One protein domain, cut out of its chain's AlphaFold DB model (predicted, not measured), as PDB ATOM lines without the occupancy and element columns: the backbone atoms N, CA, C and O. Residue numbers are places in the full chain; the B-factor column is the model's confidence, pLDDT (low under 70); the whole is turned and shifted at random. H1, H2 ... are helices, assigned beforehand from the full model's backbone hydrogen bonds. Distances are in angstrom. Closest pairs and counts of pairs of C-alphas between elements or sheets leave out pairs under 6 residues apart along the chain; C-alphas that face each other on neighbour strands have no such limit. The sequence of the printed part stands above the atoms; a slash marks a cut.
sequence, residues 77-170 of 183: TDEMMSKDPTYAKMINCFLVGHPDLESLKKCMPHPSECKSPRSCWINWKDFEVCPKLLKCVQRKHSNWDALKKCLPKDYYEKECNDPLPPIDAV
ATOM      1  N   THR A  77     150.479   4.895 236.974       91.38
ATOM      2  CA  THR A  77     150.826   3.474 237.150       91.38
ATOM      3  C   THR A  77     150.217   2.588 236.059       91.38
ATOM      4  O   THR A  77     150.931   1.749 235.518       91.38
ATOM      5  N   ASP A  78     148.951   2.785 235.696       92.88
ATOM      6  CA  ASP A  78     148.274   1.943 234.699       92.88
ATOM      7  C   ASP A  78     148.855   2.150 233.294       92.88
ATOM      8  O   ASP A  78     149.116   1.192 232.566       92.88
ATOM      9  N   GLU A  79     149.133   3.406 232.934       95.00
ATOM     10  CA  GLU A  79     149.824   3.776 231.699       95.00
ATOM     11  C   GLU A  79     151.193   3.094 231.622       95.00
ATOM     12  O   GLU A  79     151.502   2.451 230.617       95.00
ATOM     13  N   MET A  80     151.975   3.160 232.700       93.00
ATOM     14  CA  MET A  80     153.281   2.513 232.794       93.00
ATOM     15  C   MET A  80     153.172   0.989 232.647       93.00
ATOM     16  O   MET A  80     153.861   0.404 231.815       93.00
ATOM     17  N   MET A  81     152.262   0.341 233.383       93.88
ATOM     18  CA  MET A  81     152.029  -1.106 233.288       93.88
ATOM     19  C   MET A  81     151.604  -1.539 231.878       93.88
ATOM     20  O   MET A  81     151.980  -2.620 231.428       93.88
ATOM     21  N   SER A  82     150.850  -0.701 231.161       94.62
ATOM     22  CA  SER A  82     150.424  -0.996 229.787       94.62
ATOM     23  C   SER A  82     151.563  -0.931 228.762       94.62
ATOM     24  O   SER A  82     151.473  -1.549 227.701       94.62
ATOM     25  N   LYS A  83     152.634  -0.178 229.055       94.06
ATOM     26  CA  LYS A  83     153.742   0.084 228.124       94.06
ATOM     27  C   LYS A  83     155.040  -0.623 228.490       94.06
ATOM     28  O   LYS A  83     155.840  -0.887 227.589       94.06
ATOM     29  N   ASP A  84     155.244  -0.943 229.760       94.19
ATOM     30  CA  ASP A  84     156.408  -1.652 230.282       94.19
ATOM     31  C   ASP A  84     155.960  -2.958 230.975       94.19
ATOM     32  O   ASP A  84     155.551  -2.955 232.142       94.19
ATOM     33  N   PRO A  85     156.038  -4.107 230.271       94.00
ATOM     34  CA  PRO A  85     155.694  -5.409 230.838       94.00
ATOM     35  C   PRO A  85     156.540  -5.788 232.057       94.00
ATOM     36  O   PRO A  85     156.086  -6.558 232.906       94.00
ATOM     37  N   THR A  86     157.768  -5.277 232.155       94.94
ATOM     38  CA  THR A  86     158.666  -5.535 233.281       94.94
ATOM     39  C   THR A  86     158.191  -4.761 234.508       94.94
ATOM     40  O   THR A  86     158.048  -5.345 235.584       94.94
ATOM     41  N   TYR A  87     157.805  -3.493 234.342       93.75
ATOM     42  CA  TYR A  87     157.137  -2.733 235.401       93.75
ATOM     43  C   TYR A  87     155.831  -3.408 235.848       93.75
ATOM     44  O   TYR A  87     155.585  -3.560 237.043       93.75
ATOM     45  N   ALA A  88     155.017  -3.905 234.909       94.75
ATOM     46  CA  ALA A  88     153.797  -4.640 235.244       94.75
ATOM     47  C   ALA A  88     154.073  -5.902 236.080       94.75
ATOM     48  O   ALA A  88     153.366  -6.162 237.054       94.75
ATOM     49  N   LYS A  89     155.123  -6.667 235.749       94.75
ATOM     50  CA  LYS A  89     155.564  -7.817 236.558       94.75
ATOM     51  C   LYS A  89     155.973  -7.401 237.970       94.75
ATOM     52  O   LYS A  89     155.570  -8.071 238.915       94.75
ATOM     53  N   MET A  90     156.713  -6.301 238.122       93.56
ATOM     54  CA  MET A  90     157.067  -5.758 239.439       93.56
ATOM     55  C   MET A  90     155.818  -5.429 240.266       93.56
ATOM     56  O   MET A  90     155.716  -5.853 241.414       93.56
ATOM     57  N   ILE A  91     154.850  -4.708 239.697       94.12
ATOM     58  CA  ILE A  91     153.622  -4.360 240.423       94.12
ATOM     59  C   ILE A  91     152.854  -5.622 240.820       94.12
ATOM     60  O   ILE A  91     152.492  -5.776 241.983       94.12
ATOM     61  N   ASN A  92     152.676  -6.567 239.895       94.19
ATOM     62  CA  ASN A  92     152.017  -7.840 240.191       94.19
ATOM     63  C   ASN A  92     152.723  -8.615 241.311       94.19
ATOM     64  O   ASN A  92     152.049  -9.215 242.147       94.19
ATOM     65  N   CYS A  93     154.054  -8.556 241.360       94.69
ATOM     66  CA  CYS A  93     154.844  -9.141 242.434       94.69
ATOM     67  C   CYS A  93     154.458  -8.574 243.807       94.69
ATOM     68  O   CYS A  93     154.165  -9.307 244.747       94.69
ATOM     69  N   PHE A  94     154.348  -7.254 243.915       93.06
ATOM     70  CA  PHE A  94     153.939  -6.627 245.167       93.06
ATOM     71  C   PHE A  94     152.489  -6.924 245.567       93.06
ATOM     72  O   PHE A  94     152.176  -6.955 246.755       93.06
ATOM     73  N   LEU A  95     151.595  -7.145 244.603       93.25
ATOM     74  CA  LEU A  95     150.181  -7.396 244.887       93.25
ATOM     75  C   LEU A  95     149.912  -8.808 245.419       93.25
ATOM     76  O   LEU A  95     149.025  -8.984 246.258       93.25
ATOM     77  N   VAL A  96     150.667  -9.819 244.973       91.88
ATOM     78  CA  VAL A  96     150.429 -11.213 245.395       91.88
ATOM     79  C   VAL A  96     150.765 -11.465 246.868       91.88
ATOM     80  O   VAL A  96     150.192 -12.383 247.461       91.88
ATOM     81  N   GLY A  97     151.604 -10.617 247.472       87.38
ATOM     82  CA  GLY A  97     152.104 -10.776 248.834       87.38
ATOM     83  C   GLY A  97     153.113 -11.922 248.939       87.38
ATOM     84  O   GLY A  97     152.994 -12.954 248.279       87.38
ATOM     85  N   HIS A  98     154.119 -11.752 249.791       92.94
ATOM     86  CA  HIS A  98     155.224 -12.697 249.929       92.94
ATOM     87  C   HIS A  98     155.439 -13.094 251.390       92.94
ATOM     88  O   HIS A  98     155.401 -12.228 252.263       92.94
ATOM     89  N   PRO A  99     155.710 -14.380 251.678       90.94
ATOM     90  CA  PRO A  99     155.937 -14.849 253.045       90.94
ATOM     91  C   PRO A  99     157.236 -14.306 253.655       90.94
ATOM     92  O   PRO A  99     157.334 -14.165 254.871       90.94
ATOM     93  N   ASP A 100     158.230 -14.000 252.821       91.62
ATOM     94  CA  ASP A 100     159.546 -13.534 253.237       91.62
ATOM     95  C   ASP A 100     160.223 -12.692 252.138       91.62
ATOM     96  O   ASP A 100     159.730 -12.559 251.014       91.62
ATOM     97  N   LEU A 101     161.357 -12.081 252.493       89.88
ATOM     98  CA  LEU A 101     162.129 -11.216 251.600       89.88
ATOM     99  C   LEU A 101     162.737 -11.982 250.412       89.88
ATOM    100  O   LEU A 101     162.865 -11.418 249.328       89.88
ATOM    101  N   GLU A 102     163.099 -13.251 250.583       92.75
ATOM    102  CA  GLU A 102     163.712 -14.048 249.516       92.75
ATOM    103  C   GLU A 102     162.687 -14.441 248.449       92.75
ATOM    104  O   GLU A 102     162.980 -14.406 247.254       92.75
ATOM    105  N   SER A 103     161.455 -14.750 248.855       94.62
ATOM    106  CA  SER A 103     160.324 -14.947 247.952       94.62
ATOM    107  C   SER A 103     160.026 -13.681 247.146       94.62
ATOM    108  O   SER A 103     159.864 -13.766 245.927       94.62
ATOM    109  N   LEU A 104     160.029 -12.514 247.799       92.75
ATOM    110  CA  LEU A 104     159.846 -11.221 247.134       92.75
ATOM    111  C   LEU A 104     160.959 -10.957 246.107       92.75
ATOM    112  O   LEU A 104     160.674 -10.665 244.947       92.75
ATOM    113  N   LYS A 105     162.229 -11.128 246.496       91.81
ATOM    114  CA  LYS A 105     163.387 -10.958 245.598       91.81
ATOM    115  C   LYS A 105     163.318 -11.855 244.363       91.81
ATOM    116  O   LYS A 105     163.634 -11.394 243.276       91.81
ATOM    117  N   LYS A 106     162.904 -13.118 244.515       93.38
ATOM    118  CA  LYS A 106     162.785 -14.073 243.395       93.38
ATOM    119  C   LYS A 106     161.686 -13.712 242.402       93.38
ATOM    120  O   LYS A 106     161.755 -14.109 241.245       93.38
ATOM    121  N   CYS A 107     160.650 -13.035 242.875       94.00
ATOM    122  CA  CYS A 107     159.516 -12.636 242.061       94.00
ATOM    123  C   CYS A 107     159.767 -11.312 241.318       94.00
ATOM    124  O   CYS A 107     159.234 -11.096 240.228       94.00
ATOM    125  N   MET A 108     160.614 -10.451 241.882       92.12
ATOM    126  CA  MET A 108     161.003  -9.181 241.286       92.12
ATOM    127  C   MET A 108     161.781  -9.366 239.973       92.12
ATOM    128  O   MET A 108     162.788 -10.077 239.962       92.12
ATOM    129  N   PRO A 109     161.370  -8.719 238.866       92.12
ATOM    130  CA  PRO A 109     162.154  -8.735 237.635       92.12
ATOM    131  C   PRO A 109     163.485  -7.988 237.786       92.12
ATOM    132  O   PRO A 109     163.656  -7.151 238.675       92.12
ATOM    133  N   HIS A 110     164.421  -8.261 236.875       89.06
ATOM    134  CA  HIS A 110     165.687  -7.544 236.841       89.06
ATOM    135  C   HIS A 110     165.465  -6.086 236.381       89.06
ATOM    136  O   HIS A 110     164.844  -5.859 235.341       89.06
ATOM    137  N   PRO A 111     165.984  -5.072 237.100       85.50
ATOM    138  CA  PRO A 111     165.660  -3.668 236.825       85.50
ATOM    139  C   PRO A 111     166.208  -3.156 235.486       85.50
ATOM    140  O   PRO A 111     165.656  -2.217 234.921       85.50
ATOM    141  N   SER A 112     167.264  -3.774 234.943       87.38
ATOM    142  CA  SER A 112     167.803  -3.405 233.623       87.38
ATOM    143  C   SER A 112     166.895  -3.792 232.452       87.38
ATOM    144  O   SER A 112     167.178  -3.403 231.325       87.38
ATOM    145  N   GLU A 113     165.858  -4.598 232.689       89.81
ATOM    146  CA  GLU A 113     164.888  -5.007 231.665       89.81
ATOM    147  C   GLU A 113     163.716  -4.026 231.543       89.81
ATOM    148  O   GLU A 113     162.823  -4.222 230.716       89.81
ATOM    149  N   CYS A 114     163.680  -2.992 232.382       90.44
ATOM    150  CA  CYS A 114     162.652  -1.969 232.302       90.44
ATOM    151  C   CYS A 114     162.997  -0.919 231.262       90.44
ATOM    152  O   CYS A 114     164.151  -0.515 231.117       90.44
ATOM    153  N   LYS A 115     161.965  -0.435 230.573       91.44
ATOM    154  CA  LYS A 115     162.102   0.658 229.609       91.44
ATOM    155  C   LYS A 115     162.497   1.953 230.315       91.44
ATOM    156  O   LYS A 115     163.324   2.702 229.809       91.44
ATOM    157  N   SER A 116     161.935   2.170 231.505       87.69
ATOM    158  CA  SER A 116     162.348   3.220 232.435       87.69
ATOM    159  C   SER A 116     163.199   2.629 233.558       87.69
ATOM    160  O   SER A 116     162.651   1.991 234.466       87.69
ATOM    161  N   PRO A 117     164.515   2.903 233.597       80.19
ATOM    162  CA  PRO A 117     165.358   2.499 234.720       80.19
ATOM    163  C   PRO A 117     164.877   3.060 236.061       80.19
ATOM    164  O   PRO A 117     165.102   2.450 237.100       80.19
ATOM    165  N   ARG A 118     164.204   4.219 236.052       82.19
ATOM    166  CA  ARG A 118     163.679   4.862 237.265       82.19
ATOM    167  C   ARG A 118     162.411   4.199 237.774       82.19
ATOM    168  O   ARG A 118     162.218   4.126 238.982       82.19
ATOM    169  N   SER A 119     161.554   3.730 236.871       81.12
ATOM    170  CA  SER A 119     160.239   3.210 237.254       81.12
ATOM    171  C   SER A 119     160.344   1.849 237.934       81.12
ATOM    172  O   SER A 119     159.586   1.571 238.854       81.12
ATOM    173  N   CYS A 120     161.310   1.021 237.544       86.19
ATOM    174  CA  CYS A 120     161.553  -0.274 238.184       86.19
ATOM    175  C   CYS A 120     162.643  -0.258 239.251       86.19
ATOM    176  O   CYS A 120     163.090  -1.320 239.695       86.19
ATOM    177  N   TRP A 121     163.131   0.922 239.634       82.25
ATOM    178  CA  TRP A 121     164.204   0.993 240.608       82.25
ATOM    179  C   TRP A 121     163.678   0.640 241.998       82.25
ATOM    180  O   TRP A 121     162.947   1.412 242.614       82.25
ATOM    181  N   ILE A 122     164.103  -0.511 242.515       82.69
ATOM    182  CA  ILE A 122     163.924  -0.869 243.920       82.69
ATOM    183  C   ILE A 122     165.257  -0.748 244.634       82.69
ATOM    184  O   ILE A 122     166.223  -1.439 244.307       82.69
ATOM    185  N   ASN A 123     165.287   0.074 245.676       83.94
ATOM    186  CA  ASN A 123     166.403   0.105 246.599       83.94
ATOM    187  C   ASN A 123     166.135  -0.858 247.762       83.94
ATOM    188  O   ASN A 123     165.354  -0.565 248.663       83.94
ATOM    189  N   TRP A 124     166.809  -2.011 247.767       84.94
ATOM    190  CA  TRP A 124     166.637  -3.004 248.833       84.94
ATOM    191  C   TRP A 124     166.995  -2.475 250.227       84.94
ATOM    192  O   TRP A 124     166.445  -2.958 251.214       84.94
ATOM    193  N   LYS A 125     167.839  -1.437 250.312       84.56
ATOM    194  CA  LYS A 125     168.143  -0.766 251.580       84.56
ATOM    195  C   LYS A 125     166.907  -0.120 252.200       84.56
ATOM    196  O   LYS A 125     166.831  -0.048 253.418       84.56
ATOM    197  N   ASP A 126     165.922   0.288 251.402       84.94
ATOM    198  CA  ASP A 126     164.691   0.885 251.926       84.94
ATOM    199  C   ASP A 126     163.892  -0.146 252.742       84.94
ATOM    200  O   ASP A 126     163.279   0.198 253.750       84.94
ATOM    201  N   PHE A 127     163.960  -1.433 252.372       86.62
ATOM    202  CA  PHE A 127     163.351  -2.522 253.141       86.62
ATOM    203  C   PHE A 127     164.112  -2.847 254.432       86.62
ATOM    204  O   PHE A 127     163.491  -3.250 255.415       86.62
ATOM    205  N   GLU A 128     165.435  -2.680 254.436       84.31
ATOM    206  CA  GLU A 128     166.276  -2.878 255.625       84.31
ATOM    207  C   GLU A 128     166.104  -1.730 256.626       84.31
ATOM    208  O   GLU A 128     165.959  -1.963 257.825       84.31
ATOM    209  N   VAL A 129     166.083  -0.492 256.125       85.25
ATOM    210  CA  VAL A 129     165.915   0.727 256.924       85.25
ATOM    211  C   VAL A 129     164.477   0.867 257.409       85.25
ATOM    212  O   VAL A 129     164.263   1.349 258.519       85.25
ATOM    213  N   CYS A 130     163.496   0.424 256.612       88.19
ATOM    214  CA  CYS A 130     162.093   0.513 256.976       88.19
ATOM    215  C   CYS A 130     161.367  -0.844 257.037       88.19
ATOM    216  O   CYS A 130     160.736  -1.274 256.064       88.19
ATOM    217  N   PRO A 131     161.324  -1.490 258.222       85.12
ATOM    218  CA  PRO A 131     160.619  -2.759 258.416       85.12
ATOM    219  C   PRO A 131     159.128  -2.704 258.057       85.12
ATOM    220  O   PRO A 131     158.538  -3.721 257.691       85.12
ATOM    221  N   LYS A 132     158.493  -1.531 258.166       88.62
ATOM    222  CA  LYS A 132     157.088  -1.323 257.796       88.62
ATOM    223  C   LYS A 132     156.864  -1.394 256.291       88.62
ATOM    224  O   LYS A 132     155.893  -2.026 255.881       88.62
ATOM    225  N   LEU A 133     157.764  -0.819 255.489       89.50
ATOM    226  CA  LEU A 133     157.738  -0.956 254.031       89.50
ATOM    227  C   LEU A 133     157.781  -2.442 253.651       89.50
ATOM    228  O   LEU A 133     156.919  -2.917 252.915       89.50
ATOM    229  N   LEU A 134     158.729  -3.189 254.228       90.56
ATOM    230  CA  LEU A 134     158.874  -4.622 253.969       90.56
ATOM    231  C   LEU A 134     157.620  -5.401 254.359       90.56
ATOM    232  O   LEU A 134     157.062  -6.125 253.537       90.56
ATOM    233  N   LYS A 135     157.130  -5.207 255.586       90.56
ATOM    234  CA  LYS A 135     155.903  -5.860 256.062       90.56
ATOM    235  C   LYS A 135     154.689  -5.498 255.215       90.56
ATOM    236  O   LYS A 135     153.798  -6.326 255.059       90.56
ATOM    237  N   CYS A 136     154.629  -4.276 254.692       91.94
ATOM    238  CA  CYS A 136     153.543  -3.855 253.828       91.94
ATOM    239  C   CYS A 136     153.560  -4.596 252.488       91.94
ATOM    240  O   CYS A 136     152.532  -5.135 252.088       91.94
ATOM    241  N   VAL A 137     154.723  -4.675 251.839       91.25
ATOM    242  CA  VAL A 137     154.906  -5.384 250.563       91.25
ATOM    243  C   VAL A 137     154.756  -6.904 250.715       91.25
ATOM    244  O   VAL A 137     154.324  -7.590 249.796       91.25
ATOM    245  N   GLN A 138     155.066  -7.450 251.892       91.44
ATOM    246  CA  GLN A 138     154.828  -8.861 252.208       91.44
ATOM    247  C   GLN A 138     153.337  -9.199 252.368       91.44
ATOM    248  O   GLN A 138     152.946 -10.354 252.203       91.44
ATOM    249  N   ARG A 139     152.475  -8.216 252.662       90.69
ATOM    250  CA  ARG A 139     151.023  -8.436 252.715       90.69
ATOM    251  C   ARG A 139     150.454  -8.539 251.304       90.69
ATOM    252  O   ARG A 139     150.864  -7.822 250.401       90.69
ATOM    253  N   LYS A 140     149.455  -9.404 251.140       90.81
ATOM    254  CA  LYS A 140     148.657  -9.472 249.915       90.81
ATOM    255  C   LYS A 140     147.690  -8.289 249.864       90.81
ATOM    256  O   LYS A 140     146.963  -8.063 250.832       90.81
ATOM    257  N   HIS A 141     147.639  -7.604 248.724       91.38
ATOM    258  CA  HIS A 141     146.737  -6.476 248.474       91.38
ATOM    259  C   HIS A 141     145.881  -6.747 247.243       91.38
ATOM    260  O   HIS A 141     146.333  -7.366 246.283       91.38
ATOM    261  N   SER A 142     144.635  -6.278 247.250       89.75
ATOM    262  CA  SER A 142     143.713  -6.484 246.126       89.75
ATOM    263  C   SER A 142     144.105  -5.705 244.868       89.75
ATOM    264  O   SER A 142     143.764  -6.120 243.764       89.75
ATOM    265  N   ASN A 143     144.768  -4.558 245.029       91.75
ATOM    266  CA  ASN A 143     145.203  -3.677 243.949       91.75
ATOM    267  C   ASN A 143     146.284  -2.696 244.438       91.75
ATOM    268  O   ASN A 143     146.639  -2.658 245.620       91.75
ATOM    269  N   TRP A 144     146.809  -1.896 243.508       89.12
ATOM    270  CA  TRP A 144     147.879  -0.939 243.783       89.12
ATOM    271  C   TRP A 144     147.466   0.179 244.748       89.12
ATOM    272  O   TRP A 144     148.280   0.617 245.559       89.12
ATOM    273  N   ASP A 145     146.202   0.608 244.733       91.00
ATOM    274  CA  ASP A 145     145.707   1.639 245.651       91.00
ATOM    275  C   ASP A 145     145.612   1.138 247.095       91.00
ATOM    276  O   ASP A 145     145.922   1.873 248.035       91.00
ATOM    277  N   ALA A 146     145.229  -0.125 247.284       91.44
ATOM    278  CA  ALA A 146     145.246  -0.795 248.578       91.44
ATOM    279  C   ALA A 146     146.680  -0.891 249.128       91.44
ATOM    280  O   ALA A 146     146.936  -0.489 250.265       91.44
ATOM    281  N   LEU A 147     147.635  -1.304 248.288       91.38
ATOM    282  CA  LEU A 147     149.050  -1.339 248.657       91.38
ATOM    283  C   LEU A 147     149.583   0.059 249.018       91.38
ATOM    284  O   LEU A 147     150.175   0.225 250.082       91.38
ATOM    285  N   LYS A 148     149.305   1.090 248.205       89.94
ATOM    286  CA  LYS A 148     149.718   2.483 248.467       89.94
ATOM    287  C   LYS A 148     149.278   3.004 249.832       89.94
ATOM    288  O   LYS A 148     150.041   3.708 250.478       89.94
ATOM    289  N   LYS A 149     148.069   2.662 250.285       89.69
ATOM    290  CA  LYS A 149     147.558   3.074 251.609       89.69
ATOM    291  C   LYS A 149     148.332   2.451 252.771       89.69
ATOM    292  O   LYS A 149     148.283   2.964 253.885       89.69
ATOM    293  N   CYS A 150     148.984   1.323 252.528       89.25
ATOM    294  CA  CYS A 150     149.763   0.600 253.517       89.25
ATOM    295  C   CYS A 150     151.240   1.041 253.532       89.25
ATOM    296  O   CYS A 150     151.885   0.955 254.583       89.25
ATOM    297  N   LEU A 151     151.767   1.524 252.399       88.56
ATOM    298  CA  LEU A 151     153.119   2.070 252.312       88.56
ATOM    299  C   LEU A 151     153.248   3.319 253.208       88.56
ATOM    300  O   LEU A 151     152.326   4.139 253.245       88.56
ATOM    301  N   PRO A 152     154.362   3.480 253.948       86.12
ATOM    302  CA  PRO A 152     154.639   4.739 254.636       86.12
ATOM    303  C   PRO A 152     154.736   5.869 253.600       86.12
ATOM    304  O   PRO A 152     155.213   5.631 252.487       86.12
ATOM    305  N   LYS A 153     154.259   7.076 253.931       80.12
ATOM    306  CA  LYS A 153     154.321   8.201 252.984       80.12
ATOM    307  C   LYS A 153     155.759   8.679 252.851       80.12
ATOM    308  O   LYS A 153     156.205   8.915 251.734       80.12
ATOM    309  N   ASP A 154     156.478   8.699 253.972       77.25
ATOM    310  CA  ASP A 154     157.891   9.035 254.033       77.25
ATOM    311  C   ASP A 154     158.727   7.950 254.733       77.25
ATOM    312  O   ASP A 154     158.296   7.285 255.676       77.25
ATOM    313  N   TYR A 155     159.989   7.821 254.317       71.31
ATOM    314  CA  TYR A 155     160.967   6.902 254.918       71.31
ATOM    315  C   TYR A 155     161.601   7.428 256.215       71.31
ATOM    316  O   TYR A 155     162.549   6.837 256.731       71.31
ATOM    317  N   TYR A 156     161.109   8.549 256.749       73.94
ATOM    318  CA  TYR A 156     161.590   9.079 258.018       73.94
ATOM    319  C   TYR A 156     161.186   8.166 259.181       73.94
ATOM    320  O   TYR A 156     160.124   7.541 259.189       73.94
ATOM    321  N   GLU A 157     162.031   8.141 260.209       65.06
ATOM    322  CA  GLU A 157     161.941   7.227 261.351       65.06
ATOM    323  C   GLU A 157     160.571   7.243 262.059       65.06
ATOM    324  O   GLU A 157     160.133   6.215 262.568       65.06
ATOM    325  N   LYS A 158     159.845   8.372 262.056       68.44
ATOM    326  CA  LYS A 158     158.514   8.465 262.683       68.44
ATOM    327  C   LYS A 158     157.450   7.639 261.953       68.44
ATOM    328  O   LYS A 158     156.884   6.732 262.552       68.44
ATOM    329  N   GLU A 159     157.209   7.892 260.667       72.69
ATOM    330  CA  GLU A 159     156.146   7.187 259.929       72.69
ATOM    331  C   GLU A 159     156.469   5.710 259.690       72.69
ATOM    332  O   GLU A 159     155.565   4.863 259.615       72.69
ATOM    333  N   CYS A 160     157.761   5.390 259.593       81.31
ATOM    334  CA  CYS A 160     158.208   4.020 259.431       81.31
ATOM    335  C   CYS A 160     157.920   3.153 260.672       81.31
ATOM    336  O   CYS A 160     157.631   1.965 260.528       81.31
ATOM    337  N   ASN A 161     157.946   3.723 261.880       73.94
ATOM    338  CA  ASN A 161     157.729   2.970 263.121       73.94
ATOM    339  C   ASN A 161     156.257   2.908 263.574       73.94
ATOM    340  O   ASN A 161     155.926   2.097 264.440       73.94
ATOM    341  N   ASP A 162     155.359   3.702 262.980       80.19
ATOM    342  CA  ASP A 162     153.934   3.686 263.328       80.19
ATOM    343  C   ASP A 162     153.250   2.349 262.976       80.19
ATOM    344  O   ASP A 162     153.548   1.769 261.920       80.19
ATOM    345  N   PRO A 163     152.268   1.880 263.777       78.94
ATOM    346  CA  PRO A 163     151.532   0.649 263.509       78.94
ATOM    347  C   PRO A 163     150.947   0.591 262.092       78.94
ATOM    348  O   PRO A 163     150.461   1.582 261.548       78.94
ATOM    349  N   LEU A 164     150.975  -0.600 261.491       80.94
ATOM    350  CA  LEU A 164     150.335  -0.830 260.197       80.94
ATOM    351  C   LEU A 164     148.808  -0.824 260.342       80.94
ATOM    352  O   LEU A 164     148.297  -1.361 261.330       80.94
ATOM    353  N   PRO A 165     148.068  -0.326 259.334       76.00
ATOM    354  CA  PRO A 165     146.620  -0.453 259.323       76.00
ATOM    355  C   PRO A 165     146.200  -1.938 259.348       76.00
ATOM    356  O   PRO A 165     146.946  -2.804 258.856       76.00
ATOM    357  N   PRO A 166     145.020  -2.264 259.913       76.75
ATOM    358  CA  PRO A 166     144.463  -3.614 259.876       76.75
ATOM    359  C   PRO A 166     144.297  -4.115 258.437       76.75
ATOM    360  O   PRO A 166     143.980  -3.338 257.541       76.75
ATOM    361  N   ILE A 167     144.470  -5.421 258.219       68.94
ATOM    362  CA  ILE A 167     144.378  -6.040 256.884       68.94
ATOM    363  C   ILE A 167     142.972  -5.853 256.282       68.94
ATOM    364  O   ILE A 167     142.846  -5.535 255.101       68.94
ATOM    365  N   ASP A 168     141.919  -5.946 257.100       62.97
ATOM    366  CA  ASP A 168     140.526  -5.805 256.649       62.97
ATOM    367  C   ASP A 168     140.179  -4.374 256.206       62.97
ATOM    368  O   ASP A 168     139.342  -4.176 255.331       62.97
ATOM    369  N   ALA A 169     140.874  -3.368 256.749       59.34
ATOM    370  CA  ALA A 169     140.701  -1.974 256.342       59.34
ATOM    371  C   ALA A 169     141.318  -1.684 254.962       59.34
ATOM    372  O   ALA A 169     140.900  -0.754 254.277       59.34
ATOM    373  N   VAL A 170     142.309  -2.481 254.548       57.31
ATOM    374  CA  VAL A 170     143.010  -2.325 253.265       57.31
ATOM    375  C   VAL A 170     142.261  -3.023 252.123       57.31
ATOM    376  O   VAL A 170     142.317  -2.564 250.986       57.31
TER     377      VAL A 170
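AT A GLANCE: This is residues 77 to 170 of the 183 residues of an uncharacterized protein of Globodera pallida (UniProt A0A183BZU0). Two short helical hairpins, H2 with H3 and H5 with H6, meet where H2 and H5 end. H1 makes a corner at the far end of H2, the long link of residues 108 to 123 loops past that same end of the domain, and the small helices H4, H7 and H8 are set round H5 and H6 at the other end. The printed part has 94 residues with eight named helices, H1 to H8 in chain order, and no named strand; the class is all helix, and the helix packing is mostly crossed. The whole is compact, with a radius of gyration of the C-alphas of 13.1 A and spans of 35 by 27 by 23 A.

IN THESE COORDINATES: H1, residues 77 to 83, begins with C-alpha 77 at (150.826, 3.474, 237.150) and is 10.1 A long. H2, residues 85 to 96, is the longest at 16.5 A. H3, residues 101 to 107, is 10.0 A long. After residues 108 to 123 comes H4, residues 124 to 129, 8.9 A long, beginning with C-alpha 124 at (166.637, -3.004, 248.833). H5, residues 131 to 138, measures 10.5 A, and H6, residues 144 to 150, measures 10.0 A. H7, residues 157 to 161, is 6.2 A long. H8, residues 167 to 170, is 5.4 A long and ends with C-alpha 170 at (143.010, -2.325, 253.265).

HOW THE PARTS SIT: H5 is the hub, touching five helices. It forms a hairpin with H6, opposite ways at a shallow tilt of 30 degrees; they only just touch, with 3 pairs of C-alphas within 8 A, the closest being Cys 136 and Cys 150 at 5.9 A. H5 touches H7, the closest C-alphas being those of Lys 132 and Cys 160, 5.7 A apart. H4 and H5 touch only at the corner, with C-alphas 127 and 134 closest at 5.0 A. H5 only just touches H2, with 3 pairs within 8 A; the two are about perpendicular at 79 degrees, and C-alphas 94 and 137 are closest at 5.6 A. H2 and H3 form a hairpin at a steep tilt of 40 degrees, with C-alphas 93 and 107 closest at 5.8 A. H1 and H2 touch only at the corner, C-alphas 81 and 88 being closest at 4.4 A. H8 touches H6, with C-alphas 146 and 170 closest at 5.4 A. Every O i to N i+4 pair is within hydrogen-bond range in H1, H2, H3, H4, H5 and H7, and 2 of 3 are in H6; H8 is too short for such a pair.

THE WHOLE: The C-alphas farthest apart, Lys 83 and Lys 158, are 35.9 A apart. The printed part has no cut. The link from H3 to H4, 16 residues, is long. Mean pLDDT of the printed part is 86.8, and residues 157 to 158 and 167 to 170 are under 70.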